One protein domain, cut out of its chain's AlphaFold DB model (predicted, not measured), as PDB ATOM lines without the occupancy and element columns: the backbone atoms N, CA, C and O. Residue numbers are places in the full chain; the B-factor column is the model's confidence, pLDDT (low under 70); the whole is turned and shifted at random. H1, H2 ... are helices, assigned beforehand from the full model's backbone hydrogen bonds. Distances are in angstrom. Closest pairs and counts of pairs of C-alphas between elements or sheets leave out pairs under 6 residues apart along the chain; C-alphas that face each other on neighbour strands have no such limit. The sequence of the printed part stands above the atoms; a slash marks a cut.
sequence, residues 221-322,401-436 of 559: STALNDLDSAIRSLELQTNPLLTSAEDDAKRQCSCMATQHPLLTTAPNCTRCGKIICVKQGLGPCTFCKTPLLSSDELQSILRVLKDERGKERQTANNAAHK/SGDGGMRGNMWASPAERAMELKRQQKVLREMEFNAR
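AT A GLANCE: This is residues 221 to 322 and 401 to 436 of the 559 residues of the protein "zf-C2HC5 domain-containing protein" of Elsinoe ampelina (UniProt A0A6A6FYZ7). The longest helix, H3, and H1 lie side by side, H4 crosses both, and a lobe of loops, residues 252 to 294, with the short H2 lies where H1 ends and H3 begins. Residues 317 to 322 stick out. The printed part has 138 residues with four named helices, H1 to H4, and no named strand: all helix, compact, radius of gyration of the C-alphas 16.0 A, spans 52 by 40 by 31 A.

HOW THE PARTS SIT: H3, residues 295 to 321, touches H1, residues 221 to 238, at a shallow tilt of 17 degrees, opposite ways; their closest C-alphas, of Leu 227 and Arg 309, are 6.1 A apart. H4, residues 414 to 435, touches H3 with residues 414 to 418 alone, about perpendicular at 80 degrees; the closest C-alphas, of Ile 301 and Pro 414, are 5.3 A apart. H4 touches H1 with residues 421 to 425 alone, at 84 degrees, closest at C-alphas Ala 230 and Lys 422, 6.6 A. H2, residues 245 to 251, touches no helix. In H1, H2, H3 and H4 every O i to N i+4 pair is within hydrogen-bond range.

IN THESE COORDINATES: H3 is 38.4 A long, from C-alpha 295 at (7.218, 6.945, -24.029); H4 is 31.2 A, ending at C-alpha 435 (-15.889, 28.032, -35.605); H1 is 25.7 A and H2 9.9 A.

THE WHOLE: Residues 323 to 400 are cut out, with 46.6 A between C-alphas 322 and 401. The link from H2 to H3 is long, 43 residues. Residues 242 and 401 to 412 have pLDDT under 70.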
ATOM      1  N   SER A 221     -12.442   4.473 -47.339       77.56
ATOM      2  CA  SER A 221     -11.494   5.580 -47.497       77.56
ATOM      3  C   SER A 221     -11.561   6.624 -46.374       77.56
ATOM      4  O   SER A 221     -10.527   7.166 -45.995       77.56
ATOM      5  N   THR A 222     -12.745   6.915 -45.836       83.44
ATOM      6  CA  THR A 222     -12.943   7.905 -44.763       83.44
ATOM      7  C   THR A 222     -12.411   7.407 -43.421       83.44
ATOM      8  O   THR A 222     -11.677   8.142 -42.769       83.44
ATOM      9  N   ALA A 223     -12.666   6.144 -43.068       85.38
ATOM     10  CA  ALA A 223     -12.129   5.520 -41.857       85.38
ATOM     11  C   ALA A 223     -10.593   5.428 -41.889       85.38
ATOM     12  O   ALA A 223      -9.923   5.771 -40.918       85.38
ATOM     13  N   LEU A 224     -10.018   5.052 -43.038       87.56
ATOM     14  CA  LEU A 224      -8.564   5.047 -43.224       87.56
ATOM     15  C   LEU A 224      -7.950   6.444 -43.115       87.56
ATOM     16  O   LEU A 224      -6.886   6.599 -42.521       87.56
ATOM     17  N   ASN A 225      -8.610   7.458 -43.680       90.25
ATOM     18  CA  ASN A 225      -8.148   8.838 -43.570       90.25
ATOM     19  C   ASN A 225      -8.174   9.333 -42.119       90.25
ATOM     20  O   ASN A 225      -7.243  10.031 -41.735       90.25
ATOM     21  N   ASP A 226      -9.193   8.959 -41.340       86.12
ATOM     22  CA  ASP A 226      -9.346   9.345 -39.931       86.12
ATOM     23  C   ASP A 226      -8.265   8.698 -39.046       86.12
ATOM     24  O   ASP A 226      -7.594   9.379 -38.271       86.12
ATOM     25  N   LEU A 227      -7.978   7.406 -39.249       89.88
ATOM     26  CA  LEU A 227      -6.861   6.722 -38.582       89.88
ATOM     27  C   LEU A 227      -5.501   7.317 -38.987       89.88
ATOM     28  O   LEU A 227      -4.623   7.520 -38.147       89.88
ATOM     29  N   ASP A 228      -5.324   7.656 -40.267       90.50
ATOM     30  CA  ASP A 228      -4.092   8.273 -40.761       90.50
ATOM     31  C   ASP A 228      -3.920   9.719 -40.278       90.50
ATOM     32  O   ASP A 228      -2.781  10.158 -40.093       90.50
ATOM     33  N   SER A 229      -5.000  10.488 -40.104       89.62
ATOM     34  CA  SER A 229      -4.935  11.799 -39.447       89.62
ATOM     35  C   SER A 229      -4.645  11.649 -37.966       89.62
ATOM     36  O   SER A 229      -3.863  12.433 -37.431       89.62
ATOM     37  N   ALA A 230      -5.178  10.606 -37.331       88.19
ATOM     38  CA  ALA A 230      -4.968  10.366 -35.921       88.19
ATOM     39  C   ALA A 230      -3.522  10.050 -35.582       88.19
ATOM     40  O   ALA A 230      -2.928  10.726 -34.739       88.19
ATOM     41  N   ILE A 231      -2.936   9.102 -36.309       92.25
ATOM     42  CA  ILE A 231      -1.524   8.740 -36.180       92.25
ATOM     43  C   ILE A 231      -0.641   9.963 -36.443       92.25
ATOM     44  O   ILE A 231       0.232  10.267 -35.635       92.25
ATOM     45  N   ARG A 232      -0.904  10.718 -37.521       90.19
ATOM     46  CA  ARG A 232      -0.130  11.930 -37.838       90.19
ATOM     47  C   ARG A 232      -0.252  12.999 -36.755       90.19
ATOM     48  O   ARG A 232       0.744  13.630 -36.424       90.19
ATOM     49  N   SER A 233      -1.446  13.210 -36.202       86.75
ATOM     50  CA  SER A 233      -1.655  14.202 -35.146       86.75
ATOM     51  C   SER A 233      -0.896  13.838 -33.874       86.75
ATOM     52  O   SER A 233      -0.251  14.710 -33.306       86.75
ATOM     53  N   LEU A 234      -0.896  12.561 -33.478       87.25
ATOM     54  CA  LEU A 234      -0.107  12.072 -32.353       87.25
ATOM     55  C   LEU A 234       1.384  12.259 -32.609       87.25
ATOM     56  O   LEU A 234       2.056  12.891 -31.806       87.25
ATOM     57  N   GLU A 235       1.885  11.791 -33.752       88.06
ATOM     58  CA  GLU A 235       3.308  11.882 -34.095       88.06
ATOM     59  C   GLU A 235       3.800  13.339 -34.155       88.06
ATOM     60  O   GLU A 235       4.904  13.627 -33.696       88.06
ATOM     61  N   LEU A 236       2.985  14.273 -34.658       85.88
ATOM     62  CA  LEU A 236       3.318  15.703 -34.680       85.88
ATOM     63  C   LEU A 236       3.264  16.345 -33.289       85.88
ATOM     64  O   LEU A 236       4.083  17.201 -32.984       85.88
ATOM     65  N   GLN A 237       2.305  15.942 -32.454       83.88
ATOM     66  CA  GLN A 237       2.109  16.488 -31.109       83.88
ATOM     67  C   GLN A 237       3.150  16.015 -30.105       83.88
ATOM     68  O   GLN A 237       3.505  16.753 -29.190       83.88
ATOM     69  N   THR A 238       3.601  14.772 -30.243       82.50
ATOM     70  CA  THR A 238       4.496  14.141 -29.273       82.50
ATOM     71  C   THR A 238       5.958  14.240 -29.676       82.50
ATOM     72  O   THR A 238       6.825  13.922 -28.867       82.50
ATOM     73  N   ASN A 239       6.263  14.640 -30.916       83.88
ATOM     74  CA  ASN A 239       7.640  14.798 -31.360       83.88
ATOM     75  C   ASN A 239       8.160  16.207 -31.017       83.88
ATOM     76  O   ASN A 239       7.746  17.184 -31.654       83.88
ATOM     77  N   PRO A 240       9.106  16.334 -30.069       73.81
ATOM     78  CA  PRO A 240       9.637  17.633 -29.662       73.81
ATOM     79  C   PRO A 240      10.395  18.347 -30.789       73.81
ATOM     80  O   PRO A 240      10.518  19.563 -30.749       73.81
ATOM     81  N   LEU A 241      10.879  17.622 -31.808       75.25
ATOM     82  CA  LEU A 241      11.586  18.210 -32.952       75.25
ATOM     83  C   LEU A 241      10.644  18.823 -33.995       75.25
ATOM     84  O   LEU A 241      11.069  19.660 -34.783       75.25
ATOM     85  N   LEU A 242       9.385  18.377 -34.034       68.88
ATOM     86  CA  LEU A 242       8.378  18.860 -34.985       68.88
ATOM     87  C   LEU A 242       7.435  19.888 -34.357       68.88
ATOM     88  O   LEU A 242       6.723  20.585 -35.075       68.88
ATOM     89  N   THR A 243       7.438  19.990 -33.027       71.81
ATOM     90  CA  THR A 243       6.614  20.953 -32.304       71.81
ATOM     91  C   THR A 243       7.279  22.324 -32.377       71.81
ATOM     92  O   THR A 243       8.308  22.567 -31.749       71.81
ATOM     93  N   SER A 244       6.704  23.221 -33.176       76.31
ATOM     94  CA  SER A 244       7.160  24.610 -33.261       76.31
ATOM     95  C   SER A 244       6.531  25.441 -32.139       76.31
ATOM     96  O   SER A 244       5.419  25.151 -31.696       76.31
ATOM     97  N   ALA A 245       7.187  26.525 -31.713       76.94
ATOM     98  CA  ALA A 245       6.660  27.425 -30.674       76.94
ATOM     99  C   ALA A 245       5.261  27.988 -31.014       76.94
ATOM    100  O   ALA A 245       4.450  28.271 -30.133       76.94
ATOM    101  N   GLU A 246       4.958  28.111 -32.306       80.12
ATOM    102  CA  GLU A 246       3.648  28.506 -32.822       80.12
ATOM    103  C   GLU A 246       2.555  27.476 -32.517       80.12
ATOM    104  O   GLU A 246       1.413  27.839 -32.242       80.12
ATOM    105  N   ASP A 247       2.883  26.186 -32.565       80.06
ATOM    106  CA  ASP A 247       1.926  25.116 -32.298       80.06
ATOM    107  C   ASP A 247       1.650  24.989 -30.803       80.06
ATOM    108  O   ASP A 247       0.505  24.756 -30.413       80.06
ATOM    109  N   ASP A 248       2.651  25.254 -29.962       81.94
ATOM    110  CA  ASP A 248       2.450  25.412 -28.522       81.94
ATOM    111  C   ASP A 248       1.515  26.588 -28.219       81.94
ATOM    112  O   ASP A 248       0.594  26.449 -27.412       81.94
ATOM    113  N   ALA A 249       1.680  27.725 -28.903       84.88
ATOM    114  CA  ALA A 249       0.790  28.877 -28.753       84.88
ATOM    115  C   ALA A 249      -0.652  28.567 -29.197       84.88
ATOM    116  O   ALA A 249      -1.605  28.938 -28.513       84.88
ATOM    117  N   LYS A 250      -0.842  27.816 -30.291       84.88
ATOM    118  CA  LYS A 250      -2.176  27.372 -30.747       84.88
ATOM    119  C   LYS A 250      -2.843  26.416 -29.747       84.88
ATOM    120  O   LYS A 250      -4.065  26.456 -29.576       84.88
ATOM    121  N   ARG A 251      -2.048  25.573 -29.078       86.88
ATOM    122  CA  ARG A 251      -2.511  24.619 -28.054       86.88
ATOM    123  C   ARG A 251      -2.866  25.276 -26.739       86.88
ATOM    124  O   ARG A 251      -3.684  24.727 -26.004       86.88
ATOM    125  N   GLN A 252      -2.273  26.419 -26.409       88.12
ATOM    126  CA  GLN A 252      -2.544  27.098 -25.149       88.12
ATOM    127  C   GLN A 252      -4.051  27.378 -24.997       88.12
ATOM    128  O   GLN A 252      -4.685  28.102 -25.766       88.12
ATOM    129  N   CYS A 253      -4.640  26.751 -23.979       88.31
ATOM    130  CA  CYS A 253      -5.990  27.027 -23.502       88.31
ATOM    131  C   CYS A 253      -5.931  27.251 -21.995       88.31
ATOM    132  O   CYS A 253      -5.354  26.440 -21.270       88.31
ATOM    133  N   SER A 254      -6.561  28.325 -21.527       89.44
ATOM    134  CA  SER A 254      -6.766  28.633 -20.105       89.44
ATOM    135  C   SER A 254      -8.117  28.138 -19.578       89.44
ATOM    136  O   SER A 254      -8.453  28.368 -18.427       89.44
ATOM    137  N   CYS A 255      -8.884  27.422 -20.398       87.94
ATOM    138  CA  CYS A 255     -10.248  26.992 -20.107       87.94
ATOM    139  C   CYS A 255     -10.394  25.987 -18.947       87.94
ATOM    140  O   CYS A 255     -11.515  25.778 -18.498       87.94
ATOM    141  N   MET A 256      -9.321  25.322 -18.494       85.44
ATOM    142  CA  MET A 256      -9.365  24.304 -17.420       85.44
ATOM    143  C   MET A 256     -10.462  23.233 -17.613       85.44
ATOM    144  O   MET A 256     -11.061  22.772 -16.651       85.44
ATOM    145  N   ALA A 257     -10.739  22.861 -18.869       84.00
ATOM    146  CA  ALA A 257     -11.800  21.927 -19.269       84.00
ATOM    147  C   ALA A 257     -13.258  22.359 -18.968       84.00
ATOM    148  O   ALA A 257     -14.161  21.531 -18.964       84.00
ATOM    149  N   THR A 258     -13.513  23.658 -18.767       87.06
ATOM    150  CA  THR A 258     -14.880  24.202 -18.593       87.06
ATOM    151  C   THR A 258     -15.582  24.516 -19.917       87.06
ATOM    152  O   THR A 258     -16.790  24.353 -20.033       87.06
ATOM    153  N   GLN A 259     -14.827  24.965 -20.926       86.06
ATOM    154  CA  GLN A 259     -15.347  25.304 -22.262       86.06
ATOM    155  C   GLN A 259     -15.104  24.204 -23.297       86.06
ATOM    156  O   GLN A 259     -15.875  24.035 -24.234       86.06
ATOM    157  N   HIS A 260     -13.998  23.481 -23.149       85.44
ATOM    158  CA  HIS A 260     -13.644  22.357 -24.003       85.44
ATOM    159  C   HIS A 260     -13.692  21.093 -23.160       85.44
ATOM    160  O   HIS A 260     -13.288  21.160 -21.995       85.44
ATOM    161  N   PRO A 261     -14.098  19.952 -23.731       85.94
ATOM    162  CA  PRO A 261     -14.122  18.705 -22.990       85.94
ATOM    163  C   PRO A 261     -12.741  18.377 -22.417       85.94
ATOM    164  O   PRO A 261     -11.694  18.740 -22.974       85.94
ATOM    165  N   LEU A 262     -12.761  17.719 -21.261       88.50
ATOM    166  CA  LEU A 262     -11.569  17.229 -20.586       88.50
ATOM    167  C   LEU A 262     -10.864  16.202 -21.473       88.50
ATOM    168  O   LEU A 262     -11.511  15.390 -22.132       88.50
ATOM    169  N   LEU A 263      -9.533  16.231 -21.482       85.50
ATOM    170  CA  LEU A 263      -8.761  15.186 -22.130       85.50
ATOM    171  C   LEU A 263      -8.839  13.912 -21.275       85.50
ATOM    172  O   LEU A 263      -8.153  13.771 -20.270       85.50
ATOM    173  N   THR A 264      -9.686  12.982 -21.678       82.25
ATOM    174  CA  THR A 264      -9.934  11.681 -21.031       82.25
ATOM    175  C   THR A 264      -8.679  10.818 -20.888       82.25
ATOM    176  O   THR A 264      -8.497  10.158 -19.869       82.25
ATOM    177  N   THR A 265      -7.783  10.854 -21.875       81.75
ATOM    178  CA  THR A 265      -6.529  10.083 -21.891       81.75
ATOM    179  C   THR A 265      -5.479  10.593 -20.899       81.75
ATOM    180  O   THR A 265      -4.734   9.785 -20.352       81.75
ATOM    181  N   ALA A 266      -5.407  11.908 -20.664       85.31
ATOM    182  CA  ALA A 266      -4.511  12.531 -19.685       85.31
ATOM    183  C   ALA A 266      -5.151  13.816 -19.116       85.31
ATOM    184  O   ALA A 266      -4.881  14.916 -19.608       85.31
ATOM    185  N   PRO A 267      -6.017  13.705 -18.092       87.19
ATOM    186  CA  PRO A 267      -6.846  14.821 -17.622       87.19
ATOM    187  C   PRO A 267      -6.041  15.928 -16.934       87.19
ATOM    188  O   PRO A 267      -6.428  17.099 -16.963       87.19
ATOM    189  N   ASN A 268      -4.907  15.582 -16.328       90.06
ATOM    190  CA  ASN A 268      -4.002  16.514 -15.676       90.06
ATOM    191  C   ASN A 268      -2.538  16.205 -16.010       90.06
ATOM    192  O   ASN A 268      -2.158  15.081 -16.329       90.06
ATOM    193  N   CYS A 269      -1.683  17.222 -15.912       90.00
ATOM    194  CA  CYS A 269      -0.242  17.014 -15.948       90.00
ATOM    195  C   CYS A 269       0.240  16.460 -14.602       90.00
ATOM    196  O   CYS A 269       0.096  17.120 -13.574       90.00
ATOM    197  N   THR A 270       0.904  15.308 -14.617       86.38
ATOM    198  CA  THR A 270       1.437  14.639 -13.417       86.38
ATOM    199  C   THR A 270       2.533  15.427 -12.694       86.38
ATOM    200  O   THR A 270       2.767  15.196 -11.513       86.38
ATOM    201  N   ARG A 271       3.196  16.382 -13.367       89.12
ATOM    202  CA  ARG A 271       4.272  17.196 -12.772       89.12
ATOM    203  C   ARG A 271       3.808  18.535 -12.201       89.12
ATOM    204  O   ARG A 271       4.340  18.970 -11.190       89.12
ATOM    205  N   CYS A 272       2.877  19.224 -12.869       91.19
ATOM    206  CA  CYS A 272       2.443  20.577 -12.473       91.19
ATOM    207  C   CYS A 272       0.953  20.694 -12.124       91.19
ATOM    208  O   CYS A 272       0.498  21.781 -11.788       91.19
ATOM    209  N   GLY A 273       0.174  19.615 -12.245       88.81
ATOM    210  CA  GLY A 273      -1.248  19.588 -11.887       88.81
ATOM    211  C   GLY A 273      -2.186  20.338 -12.838       88.81
ATOM    212  O   GLY A 273      -3.392  20.343 -12.612       88.81
ATOM    213  N   LYS A 274      -1.680  20.956 -13.917       89.88
ATOM    214  CA  LYS A 274      -2.520  21.677 -14.886       89.88
ATOM    215  C   LYS A 274      -3.542  20.737 -15.534       89.88
ATOM    216  O   LYS A 274      -3.149  19.712 -16.086       89.88
ATOM    217  N   ILE A 275      -4.818  21.127 -15.506       90.81
ATOM    218  CA  ILE A 275      -5.931  20.415 -16.152       90.81
ATOM    219  C   ILE A 275      -5.897  20.657 -17.665       90.81
ATOM    220  O   ILE A 275      -5.752  21.796 -18.130       90.81
ATOM    221  N   ILE A 276      -6.034  19.580 -18.433       89.69
ATOM    222  CA  ILE A 276      -5.801  19.557 -19.877       89.69
ATOM    223  C   ILE A 276      -7.109  19.259 -20.591       89.69
ATOM    224  O   ILE A 276      -7.816  18.306 -20.286       89.69
ATOM    225  N   CYS A 277      -7.435  20.101 -21.563       89.62
ATOM    226  CA  CYS A 277      -8.618  19.940 -22.401       89.62
ATOM    227  C   CYS A 277      -8.246  19.424 -23.794       89.62
ATOM    228  O   CYS A 277      -7.093  19.545 -24.213       89.62
ATOM    229  N   VAL A 278      -9.240  18.971 -24.559       87.12
ATOM    230  CA  VAL A 278      -9.062  18.437 -25.921       87.12
ATOM    231  C   VAL A 278      -8.339  19.411 -26.874       87.12
ATOM    232  O   VAL A 278      -7.545  18.971 -27.701       87.12
ATOM    233  N   LYS A 279      -8.497  20.737 -26.717       87.94
ATOM    234  CA  LYS A 279      -7.762  21.745 -27.516       87.94
ATOM    235  C   LYS A 279      -6.240  21.716 -27.291       87.94
ATOM    236  O   LYS A 279      -5.479  21.992 -28.214       87.94
ATOM    237  N   GLN A 280      -5.792  21.409 -26.072       89.25
ATOM    238  CA  GLN A 280      -4.361  21.334 -25.749       89.25
ATOM    239  C   GLN A 280      -3.725  20.069 -26.362       89.25
ATOM    240  O   GLN A 280      -2.602  20.123 -26.871       89.25
ATOM    241  N   GLY A 281      -4.477  18.963 -26.402       87.25
ATOM    242  CA  GLY A 281      -4.051  17.689 -26.988       87.25
ATOM    243  C   GLY A 281      -3.060  16.907 -26.118       87.25
ATOM    244  O   GLY A 281      -2.876  17.208 -24.942       87.25
ATOM    245  N   LEU A 282      -2.421  15.894 -26.714       86.75
ATOM    246  CA  LEU A 282      -1.519  14.938 -26.044       86.75
ATOM    247  C   LEU A 282      -0.031  15.319 -26.114       86.75
ATOM    248  O   LEU A 282       0.841  14.506 -25.803       86.75
ATOM    249  N   GLY A 283       0.268  16.542 -26.545       88.06
ATOM    250  CA  GLY A 283       1.634  17.057 -26.585       88.06
ATOM    251  C   GLY A 283       2.219  17.316 -25.189       88.06
ATOM    252  O   GLY A 283       1.541  17.121 -24.178       88.06
ATOM    253  N   PRO A 284       3.480  17.768 -25.100       89.69
ATOM    254  CA  PRO A 284       4.065  18.171 -23.827       89.69
ATOM    255  C   PRO A 284       3.234  19.275 -23.158       89.69
ATOM    256  O   PRO A 284       2.595  20.099 -23.812       89.69
ATOM    257  N   CYS A 285       3.235  19.298 -21.826       90.12
ATOM    258  CA  CYS A 285       2.433  20.239 -21.057       90.12
ATOM    259  C   CYS A 285       2.734  21.695 -21.452       90.12
ATOM    260  O   CYS A 285       3.868  22.152 -21.355       90.12
ATOM    261  N   THR A 286       1.702  22.472 -21.773       88.06
ATOM    262  CA  THR A 286       1.847  23.890 -22.160       88.06
ATOM    263  C   THR A 286       2.406  24.801 -21.056       88.06
ATOM    264  O   THR A 286       2.753  25.943 -21.338       88.06
ATOM    265  N   PHE A 287       2.478  24.334 -19.802       89.50
ATOM    266  CA  PHE A 287       3.037  25.088 -18.672       89.50
ATOM    267  C   PHE A 287       4.451  24.617 -18.299       89.50
ATOM    268  O   PHE A 287       5.399  25.389 -18.392       89.50
ATOM    269  N   CYS A 288       4.617  23.346 -17.919       90.75
ATOM    270  CA  CYS A 288       5.908  22.805 -17.465       90.75
ATOM    271  C   CYS A 288       6.685  22.023 -18.537       90.75
ATOM    272  O   CYS A 288       7.711  21.419 -18.222       90.75
ATOM    273  N   LYS A 289       6.176  21.964 -19.777       87.69
ATOM    274  CA  LYS A 289       6.771  21.282 -20.946       87.69
ATOM    275  C   LYS A 289       7.103  19.802 -20.745       87.69
ATOM    276  O   LYS A 289       7.820  19.203 -21.537       87.69
ATOM    277  N   THR A 290       6.569  19.190 -19.692       89.12
ATOM    278  CA  THR A 290       6.774  17.769 -19.399       89.12
ATOM    279  C   THR A 290       5.812  16.936 -20.251       89.12
ATOM    280  O   THR A 290       4.645  17.326 -20.360       89.12
ATOM    281  N   PRO A 291       6.261  15.827 -20.868       89.12
ATOM    282  CA  PRO A 291       5.371  14.932 -21.604       89.12
ATOM    283  C   PRO A 291       4.271  14.394 -20.681       89.12
ATOM    284  O   PRO A 291       4.521  14.096 -19.514       89.12
ATOM    285  N   LEU A 292       3.044  14.322 -21.197       87.62
ATOM    286  CA  LEU A 292       1.870  13.929 -20.409       87.62
ATOM    287  C   LEU A 292       1.762  12.415 -20.224       87.62
ATOM    288  O   LEU A 292       1.275  11.964 -19.194       87.62
ATOM    289  N   LEU A 293       2.234  11.655 -21.210       86.25
ATOM    290  CA  LEU A 293       2.340  10.200 -21.174       86.25
ATOM    291  C   LEU A 293       3.810   9.783 -21.205       86.25
ATOM    292  O   LEU A 293       4.661  10.473 -21.774       86.25
ATOM    293  N   SER A 294       4.087   8.615 -20.630       88.88
ATOM    294  CA  SER A 294       5.369   7.934 -20.791       88.88
ATOM    295  C   SER A 294       5.598   7.533 -22.258       88.88
ATOM    296  O   SER A 294       4.652   7.350 -23.030       88.88
ATOM    297  N   SER A 295       6.864   7.382 -22.666       88.94
ATOM    298  CA  SER A 295       7.218   6.945 -24.029       88.94
ATOM    299  C   SER A 295       6.570   5.613 -24.402       88.94
ATOM    300  O   SER A 295       6.144   5.425 -25.541       88.94
ATOM    301  N   ASP A 296       6.469   4.707 -23.434       90.56
ATOM    302  CA  ASP A 296       5.998   3.341 -23.638       90.56
ATOM    303  C   ASP A 296       4.480   3.314 -23.834       90.56
ATOM    304  O   ASP A 296       3.969   2.635 -24.728       90.56
ATOM    305  N   GLU A 297       3.749   4.131 -23.072       87.75
ATOM    306  CA  GLU A 297       2.308   4.305 -23.255       87.75
ATOM    307  C   GLU A 297       1.985   4.949 -24.602       87.75
ATOM    308  O   GLU A 297       1.098   4.465 -25.310       87.75
ATOM    309  N   LEU A 298       2.739   5.975 -25.010       87.88
ATOM    310  CA  LEU A 298       2.592   6.582 -26.336       87.88
ATOM    311  C   LEU A 298       2.806   5.553 -27.455       87.88
ATOM    312  O   LEU A 298       2.014   5.484 -28.397       87.88
ATOM    313  N   GLN A 299       3.836   4.711 -27.341       90.69
ATOM    314  CA  GLN A 299       4.092   3.641 -28.307       90.69
ATOM    315  C   GLN A 299       3.000   2.565 -28.301       90.69
ATOM    316  O   GLN A 299       2.668   2.036 -29.365       90.69
ATOM    317  N   SER A 300       2.412   2.254 -27.141       90.00
ATOM    318  CA  SER A 300       1.303   1.300 -27.039       90.00
ATOM    319  C   SER A 300       0.060   1.786 -27.794       90.00
ATOM    320  O   SER A 300      -0.522   1.024 -28.566       90.00
ATOM    321  N   ILE A 301      -0.277   3.075 -27.670       86.88
ATOM    322  CA  ILE A 301      -1.401   3.704 -28.379       86.88
ATOM    323  C   ILE A 301      -1.120   3.734 -29.885       86.88
ATOM    324  O   ILE A 301      -1.965   3.352 -30.695       86.88
ATOM    325  N   LEU A 302       0.099   4.120 -30.274       91.00
ATOM    326  CA  LEU A 302       0.526   4.145 -31.672       91.00
ATOM    327  C   LEU A 302       0.465   2.752 -32.318       91.00
ATOM    328  O   LEU A 302       0.097   2.634 -33.487       91.00
ATOM    329  N   ARG A 303       0.831   1.698 -31.576       93.50
ATOM    330  CA  ARG A 303       0.748   0.309 -32.046       93.50
ATOM    331  C   ARG A 303      -0.700  -0.074 -32.330       93.50
ATOM    332  O   ARG A 303      -0.970  -0.541 -33.430       93.50
ATOM    333  N   VAL A 304      -1.625   0.202 -31.409       92.69
ATOM    334  CA  VAL A 304      -3.040  -0.140 -31.620       92.69
ATOM    335  C   VAL A 304      -3.637   0.615 -32.808       92.69
ATOM    336  O   VAL A 304      -4.248  -0.013 -33.669       92.69
ATOM    337  N   LEU A 305      -3.376   1.918 -32.943       91.00
ATOM    338  CA  LEU A 305      -3.844   2.689 -34.105       91.00
ATOM    339  C   LEU A 305      -3.274   2.162 -35.430       91.00
ATOM    340  O   LEU A 305      -3.965   2.137 -36.449       91.00
ATOM    341  N   LYS A 306      -2.012   1.716 -35.436       93.94
ATOM    342  CA  LYS A 306      -1.385   1.094 -36.614       93.94
ATOM    343  C   LYS A 306      -1.991  -0.274 -36.930       93.94
ATOM    344  O   LYS A 306      -2.179  -0.577 -38.109       93.94
ATOM    345  N   ASP A 307      -2.334  -1.061 -35.916       93.25
ATOM    346  CA  ASP A 307      -2.993  -2.357 -36.081       93.25
ATOM    347  C   ASP A 307      -4.427  -2.189 -36.607       93.25
ATOM    348  O   ASP A 307      -4.834  -2.905 -37.523       93.25
ATOM    349  N   GLU A 308      -5.178  -1.206 -36.106       90.25
ATOM    350  CA  GLU A 308      -6.511  -0.847 -36.608       90.25
ATOM    351  C   GLU A 308      -6.460  -0.335 -38.044       90.25
ATOM    352  O   GLU A 308      -7.222  -0.798 -38.893       90.25
ATOM    353  N   ARG A 309      -5.490   0.526 -38.366       93.25
ATOM    354  CA  ARG A 309      -5.225   0.948 -39.747       93.25
ATOM    355  C   ARG A 309      -4.912  -0.251 -40.644       93.25
ATOM    356  O   ARG A 309      -5.373  -0.316 -41.784       93.25
ATOM    357  N   GLY A 310      -4.117  -1.200 -40.149       93.62
ATOM    358  CA  GLY A 310      -3.782  -2.436 -40.850       93.62
ATOM    359  C   GLY A 310      -5.019  -3.283 -41.142       93.62
ATOM    360  O   GLY A 310      -5.219  -3.692 -42.288       93.62
ATOM    361  N   LYS A 311      -5.875  -3.484 -40.135       91.19
ATOM    362  CA  LYS A 311      -7.155  -4.193 -40.261       91.19
ATOM    363  C   LYS A 311      -8.073  -3.499 -41.257       91.19
ATOM    364  O   LYS A 311      -8.537  -4.154 -42.184       91.19
ATOM    365  N   GLU A 312      -8.260  -2.187 -41.146       89.38
ATOM    366  CA  GLU A 312      -9.156  -1.442 -42.036       89.38
ATOM    367  C   GLU A 312      -8.639  -1.415 -43.482       89.38
ATOM    368  O   GLU A 312      -9.390  -1.467 -44.454       89.38
ATOM    369  N   ARG A 313      -7.317  -1.428 -43.671       91.31
ATOM    370  CA  ARG A 313      -6.732  -1.544 -45.009       91.31
ATOM    371  C   ARG A 313      -6.937  -2.941 -45.592       91.31
ATOM    372  O   ARG A 313      -7.168  -3.066 -46.795       91.31
ATOM    373  N   GLN A 314      -6.849  -3.984 -44.766       90.62
ATOM    374  CA  GLN A 314      -7.143  -5.357 -45.174       90.62
ATOM    375  C   GLN A 314      -8.630  -5.540 -45.482       90.62
ATOM    376  O   GLN A 314      -8.950  -6.156 -46.494       90.62
ATOM    377  N   THR A 315      -9.544  -4.986 -44.680       87.94
ATOM    378  CA  THR A 315     -10.988  -5.031 -44.954       87.94
ATOM    379  C   THR A 315     -11.322  -4.253 -46.221       87.94
ATOM    380  O   THR A 315     -12.074  -4.771 -47.043       87.94
ATOM    381  N   ALA A 316     -10.712  -3.085 -46.447       87.00
ATOM    382  CA  ALA A 316     -10.870  -2.307 -47.674       87.00
ATOM    383  C   ALA A 316     -10.351  -3.062 -48.907       87.00
ATOM    384  O   ALA A 316     -11.027  -3.105 -49.934       87.00
ATOM    385  N   ASN A 317      -9.183  -3.704 -48.804       89.31
ATOM    386  CA  ASN A 317      -8.641  -4.555 -49.863       89.31
ATOM    387  C   ASN A 317      -9.570  -5.756 -50.116       89.31
ATOM    388  O   ASN A 317     -10.047  -5.943 -51.231       89.31
ATOM    389  N   ASN A 318      -9.949  -6.490 -49.071       87.75
ATOM    390  CA  ASN A 318     -10.892  -7.602 -49.166       87.75
ATOM    391  C   ASN A 318     -12.240  -7.160 -49.746       87.75
ATOM    392  O   ASN A 318     -12.840  -7.905 -50.504       87.75
ATOM    393  N   ALA A 319     -12.731  -5.962 -49.430       84.12
ATOM    394  CA  ALA A 319     -13.964  -5.417 -49.986       84.12
ATOM    395  C   ALA A 319     -13.814  -5.020 -51.462       84.12
ATOM    396  O   ALA A 319     -14.739  -5.252 -52.233       84.12
ATOM    397  N   ALA A 320     -12.662  -4.472 -51.859       84.50
ATOM    398  CA  ALA A 320     -12.356  -4.135 -53.248       84.50
ATOM    399  C   ALA A 320     -12.161  -5.387 -54.120       84.50
ATOM    400  O   ALA A 320     -12.546  -5.400 -55.288       84.50
ATOM    401  N   HIS A 321     -11.587  -6.448 -53.549       81.56
ATOM    402  CA  HIS A 321     -11.341  -7.722 -54.225       81.56
ATOM    403  C   HIS A 321     -12.459  -8.752 -54.024       81.56
ATOM    404  O   HIS A 321     -12.473  -9.780 -54.707       81.56
ATOM    405  N   LYS A 322     -13.436  -8.485 -53.147       80.44
ATOM    406  CA  LYS A 322     -14.703  -9.216 -53.119       80.44
ATOM    407  C   LYS A 322     -15.385  -8.941 -54.448       80.44
ATOM    408  O   LYS A 322     -15.915  -7.856 -54.677       80.44
ATOM    409  N   SER A 401     -14.061   6.477  -9.798       44.19
ATOM    410  CA  SER A 401     -13.642   5.416  -8.887       44.19
ATOM    411  C   SER A 401     -14.514   5.489  -7.626       44.19
ATOM    412  O   SER A 401     -14.967   6.571  -7.242       44.19
ATOM    413  N   GLY A 402     -14.770   4.347  -6.980       43.56
ATOM    414  CA  GLY A 402     -15.626   4.238  -5.786       43.56
ATOM    415  C   GLY A 402     -15.199   5.087  -4.572       43.56
ATOM    416  O   GLY A 402     -15.871   5.058  -3.549       43.56
ATOM    417  N   ASP A 403     -14.109   5.848  -4.680       37.34
ATOM    418  CA  ASP A 403     -13.567   6.808  -3.715       37.34
ATOM    419  C   ASP A 403     -13.895   8.285  -4.041       37.34
ATOM    420  O   ASP A 403     -13.395   9.186  -3.371       37.34
ATOM    421  N   GLY A 404     -14.735   8.574  -5.045       38.94
ATOM    422  CA  GLY A 404     -15.204   9.938  -5.342       38.94
ATOM    423  C   GLY A 404     -14.163  10.855  -6.000       38.94
ATOM    424  O   GLY A 404     -14.385  12.061  -6.118       38.94
ATOM    425  N   GLY A 405     -13.032  10.306  -6.454       37.59
ATOM    426  CA  GLY A 405     -12.014  11.030  -7.215       37.59
ATOM    427  C   GLY A 405     -12.181  10.866  -8.729       37.59
ATOM    428  O   GLY A 405     -12.291   9.747  -9.230       37.59
ATOM    429  N   MET A 406     -12.120  11.975  -9.476       45.56
ATOM    430  CA  MET A 406     -11.980  11.989 -10.942       45.56
ATOM    431  C   MET A 406     -10.616  11.404 -11.356       45.56
ATOM    432  O   MET A 406      -9.651  12.137 -11.579       45.56
ATOM    433  N   ARG A 407     -10.507  10.075 -11.459       46.91
ATOM    434  CA  ARG A 407      -9.370   9.417 -12.116       46.91
ATOM    435  C   ARG A 407      -9.768   9.094 -13.550       46.91
ATOM    436  O   ARG A 407     -10.320   8.037 -13.825       46.91
ATOM    437  N   GLY A 408      -9.488  10.013 -14.475       55.12
ATOM    438  CA  GLY A 408      -9.598   9.707 -15.902       55.12
ATOM    439  C   GLY A 408      -8.780   8.458 -16.245       55.12
ATOM    440  O   GLY A 408      -7.650   8.349 -15.781       55.12
ATOM    441  N   ASN A 409      -9.401   7.528 -16.980       60.84
ATOM    442  CA  ASN A 409      -8.912   6.393 -17.785       60.84
ATOM    443  C   ASN A 409      -7.496   5.801 -17.560       60.84
ATOM    444  O   ASN A 409      -6.942   5.171 -18.459       60.84
ATOM    445  N   MET A 410      -6.919   5.880 -16.361       58.16
ATOM    446  CA  MET A 410      -5.615   5.286 -16.041       58.16
ATOM    447  C   MET A 410      -5.638   3.754 -16.180       58.16
ATOM    448  O   MET A 410      -4.608   3.132 -16.436       58.16
ATOM    449  N   TRP A 411      -6.831   3.158 -16.098       62.41
ATOM    450  CA  TRP A 411      -7.090   1.735 -16.321       62.41
ATOM    451  C   TRP A 411      -7.692   1.405 -17.692       62.41
ATOM    452  O   TRP A 411      -7.967   0.239 -17.961       62.41
ATOM    453  N   ALA A 412      -7.865   2.392 -18.574       68.06
ATOM    454  CA  ALA A 412      -8.342   2.128 -19.922       68.06
ATOM    455  C   ALA A 412      -7.284   1.377 -20.726       68.06
ATOM    456  O   ALA A 412      -6.088   1.719 -20.705       68.06
ATOM    457  N   SER A 413      -7.742   0.371 -21.465       82.44
ATOM    458  CA  SER A 413      -6.873  -0.411 -22.340       82.44
ATOM    459  C   SER A 413      -6.281   0.477 -23.448       82.44
ATOM    460  O   SER A 413      -6.900   1.464 -23.847       82.44
ATOM    461  N   PRO A 414      -5.103   0.151 -24.011       82.12
ATOM    462  CA  PRO A 414      -4.536   0.925 -25.118       82.12
ATOM    463  C   PRO A 414      -5.471   1.064 -26.333       82.12
ATOM    464  O   PRO A 414      -5.426   2.081 -27.021       82.12
ATOM    465  N   ALA A 415      -6.344   0.078 -26.574       81.69
ATOM    466  CA  ALA A 415      -7.358   0.139 -27.627       81.69
ATOM    467  C   ALA A 415      -8.478   1.132 -27.309       81.69
ATOM    468  O   ALA A 415      -8.875   1.927 -28.155       81.69
ATOM    469  N   GLU A 416      -8.929   1.158 -26.063       82.00
ATOM    470  CA  GLU A 416      -9.914   2.130 -25.601       82.00
ATOM    471  C   GLU A 416      -9.353   3.560 -25.638       82.00
ATOM    472  O   GLU A 416     -10.012   4.475 -26.122       82.00
ATOM    473  N   ARG A 417      -8.084   3.750 -25.247       82.12
ATOM    474  CA  ARG A 417      -7.391   5.044 -25.384       82.12
ATOM    475  C   ARG A 417      -7.262   5.492 -26.845       82.12
ATOM    476  O   ARG A 417      -7.329   6.688 -27.119       82.12
ATOM    477  N   ALA A 418      -7.067   4.560 -27.779       81.88
ATOM    478  CA  ALA A 418      -7.006   4.849 -29.212       81.88
ATOM    479  C   ALA A 418      -8.374   5.282 -29.774       81.88
ATOM    480  O   ALA A 418      -8.456   6.276 -30.499       81.88
ATOM    481  N   MET A 419      -9.452   4.598 -29.380       81.56
ATOM    482  CA  MET A 419     -10.827   4.980 -29.727       81.56
ATOM    483  C   MET A 419     -11.195   6.353 -29.162       81.56
ATOM    484  O   MET A 419     -11.819   7.175 -29.831       81.56
ATOM    485  N   GLU A 420     -10.739   6.641 -27.952       81.81
ATOM    486  CA  GLU A 420     -10.968   7.926 -27.318       81.81
ATOM    487  C   GLU A 420     -10.195   9.058 -28.010       81.81
ATOM    488  O   GLU A 420     -10.730  10.140 -28.220       81.81
ATOM    489  N   LEU A 421      -8.972   8.810 -28.481       81.81
ATOM    490  CA  LEU A 421      -8.249   9.765 -29.325       81.81
ATOM    491  C   LEU A 421      -8.996  10.065 -30.636       81.81
ATOM    492  O   LEU A 421      -9.035  11.212 -31.093       81.81
ATOM    493  N   LYS A 422      -9.600   9.042 -31.247       83.44
ATOM    494  CA  LYS A 422     -10.451   9.218 -32.427       83.44
ATOM    495  C   LYS A 422     -11.647  10.118 -32.093       83.44
ATOM    496  O   LYS A 422     -11.915  11.081 -32.814       83.44
ATOM    497  N   ARG A 423     -12.294   9.884 -30.946       83.75
ATOM    498  CA  ARG A 423     -13.372  10.738 -30.422       83.75
ATOM    499  C   ARG A 423     -12.898  12.178 -30.191       83.75
ATOM    500  O   ARG A 423     -13.567  13.117 -30.613       83.75
ATOM    501  N   GLN A 424     -11.712  12.368 -29.616       82.06
ATOM    502  CA  GLN A 424     -11.112  13.690 -29.402       82.06
ATOM    503  C   GLN A 424     -10.899  14.448 -30.722       82.06
ATOM    504  O   GLN A 424     -11.188  15.640 -30.806       82.06
ATOM    505  N   GLN A 425     -10.438  13.779 -31.781       83.44
ATOM    506  CA  GLN A 425     -10.271  14.410 -33.097       83.44
ATOM    507  C   GLN A 425     -11.591  14.765 -33.763       83.44
ATOM    508  O   GLN A 425     -11.697  15.816 -34.393       83.44
ATOM    509  N   LYS A 426     -12.600  13.911 -33.605       83.25
ATOM    510  CA  LYS A 426     -13.968  14.184 -34.039       83.25
ATOM    511  C   LYS A 426     -14.516  15.445 -33.363       83.25
ATOM    512  O   LYS A 426     -14.961  16.347 -34.067       83.25
ATOM    513  N   VAL A 427     -14.349  15.573 -32.047       83.81
ATOM    514  CA  VAL A 427     -14.715  16.785 -31.296       83.81
ATOM    515  C   VAL A 427     -13.940  18.014 -31.786       83.81
ATOM    516  O   VAL A 427     -14.525  19.080 -31.961       83.81
ATOM    517  N   LEU A 428     -12.637  17.896 -32.067       81.69
ATOM    518  CA  LEU A 428     -11.865  19.013 -32.631       81.69
ATOM    519  C   LEU A 428     -12.377  19.437 -34.011       81.69
ATOM    520  O   LEU A 428     -12.482  20.634 -34.275       81.69
ATOM    521  N   ARG A 429     -12.724  18.479 -34.877       83.75
ATOM    522  CA  ARG A 429     -13.331  18.758 -36.189       83.75
ATOM    523  C   ARG A 429     -14.692  19.426 -36.049       83.75
ATOM    524  O   ARG A 429     -14.998  20.334 -36.817       83.75
ATOM    525  N   GLU A 430     -15.490  19.002 -35.076       85.19
ATOM    526  CA  GLU A 430     -16.775  19.623 -34.774       85.19
ATOM    527  C   GLU A 430     -16.597  21.067 -34.305       85.19
ATOM    528  O   GLU A 430     -17.261  21.973 -34.807       85.19
ATOM    529  N   MET A 431     -15.658  21.308 -33.390       82.94
ATOM    530  CA  MET A 431     -15.332  22.653 -32.931       82.94
ATOM    531  C   MET A 431     -14.821  23.537 -34.071       82.94
ATOM    532  O   MET A 431     -15.239  24.687 -34.176       82.94
ATOM    533  N   GLU A 432     -13.954  23.015 -34.945       84.75
ATOM    534  CA  GLU A 432     -13.468  23.739 -36.123       84.75
ATOM    535  C   GLU A 432     -14.626  24.073 -37.066       84.75
ATOM    536  O   GLU A 432     -14.768  25.219 -37.488       84.75
ATOM    537  N   PHE A 433     -15.501  23.105 -37.346       84.62
ATOM    538  CA  PHE A 433     -16.695  23.328 -38.151       84.62
ATOM    539  C   PHE A 433     -17.591  24.392 -37.518       84.62
ATOM    540  O   PHE A 433     -18.020  25.316 -38.200       84.62
ATOM    541  N   ASN A 434     -17.822  24.324 -36.209       85.56
ATOM    542  CA  ASN A 434     -18.608  25.303 -35.469       85.56
ATOM    543  C   ASN A 434     -17.941  26.684 -35.410       85.56
ATOM    544  O   ASN A 434     -18.655  27.686 -35.370       85.56
ATOM    545  N   ALA A 435     -16.617  26.771 -35.501       86.44
ATOM    546  CA  ALA A 435     -15.889  28.032 -35.605       86.44
ATOM    547  C   ALA A 435     -15.939  28.650 -37.015       86.44
ATOM    548  O   ALA A 435     -15.718  29.854 -37.153       86.44
ATOM    549  N   ARG A 436     -16.266  27.872 -38.061       84.56
ATOM    550  CA  ARG A 436     -16.382  28.402 -39.430       84.56
ATOM    551  C   ARG A 436     -17.465  29.480 -39.525       84.56
ATOM    552  O   ARG A 436     -18.523  29.356 -38.889       84.56
TER     553      ARG A 436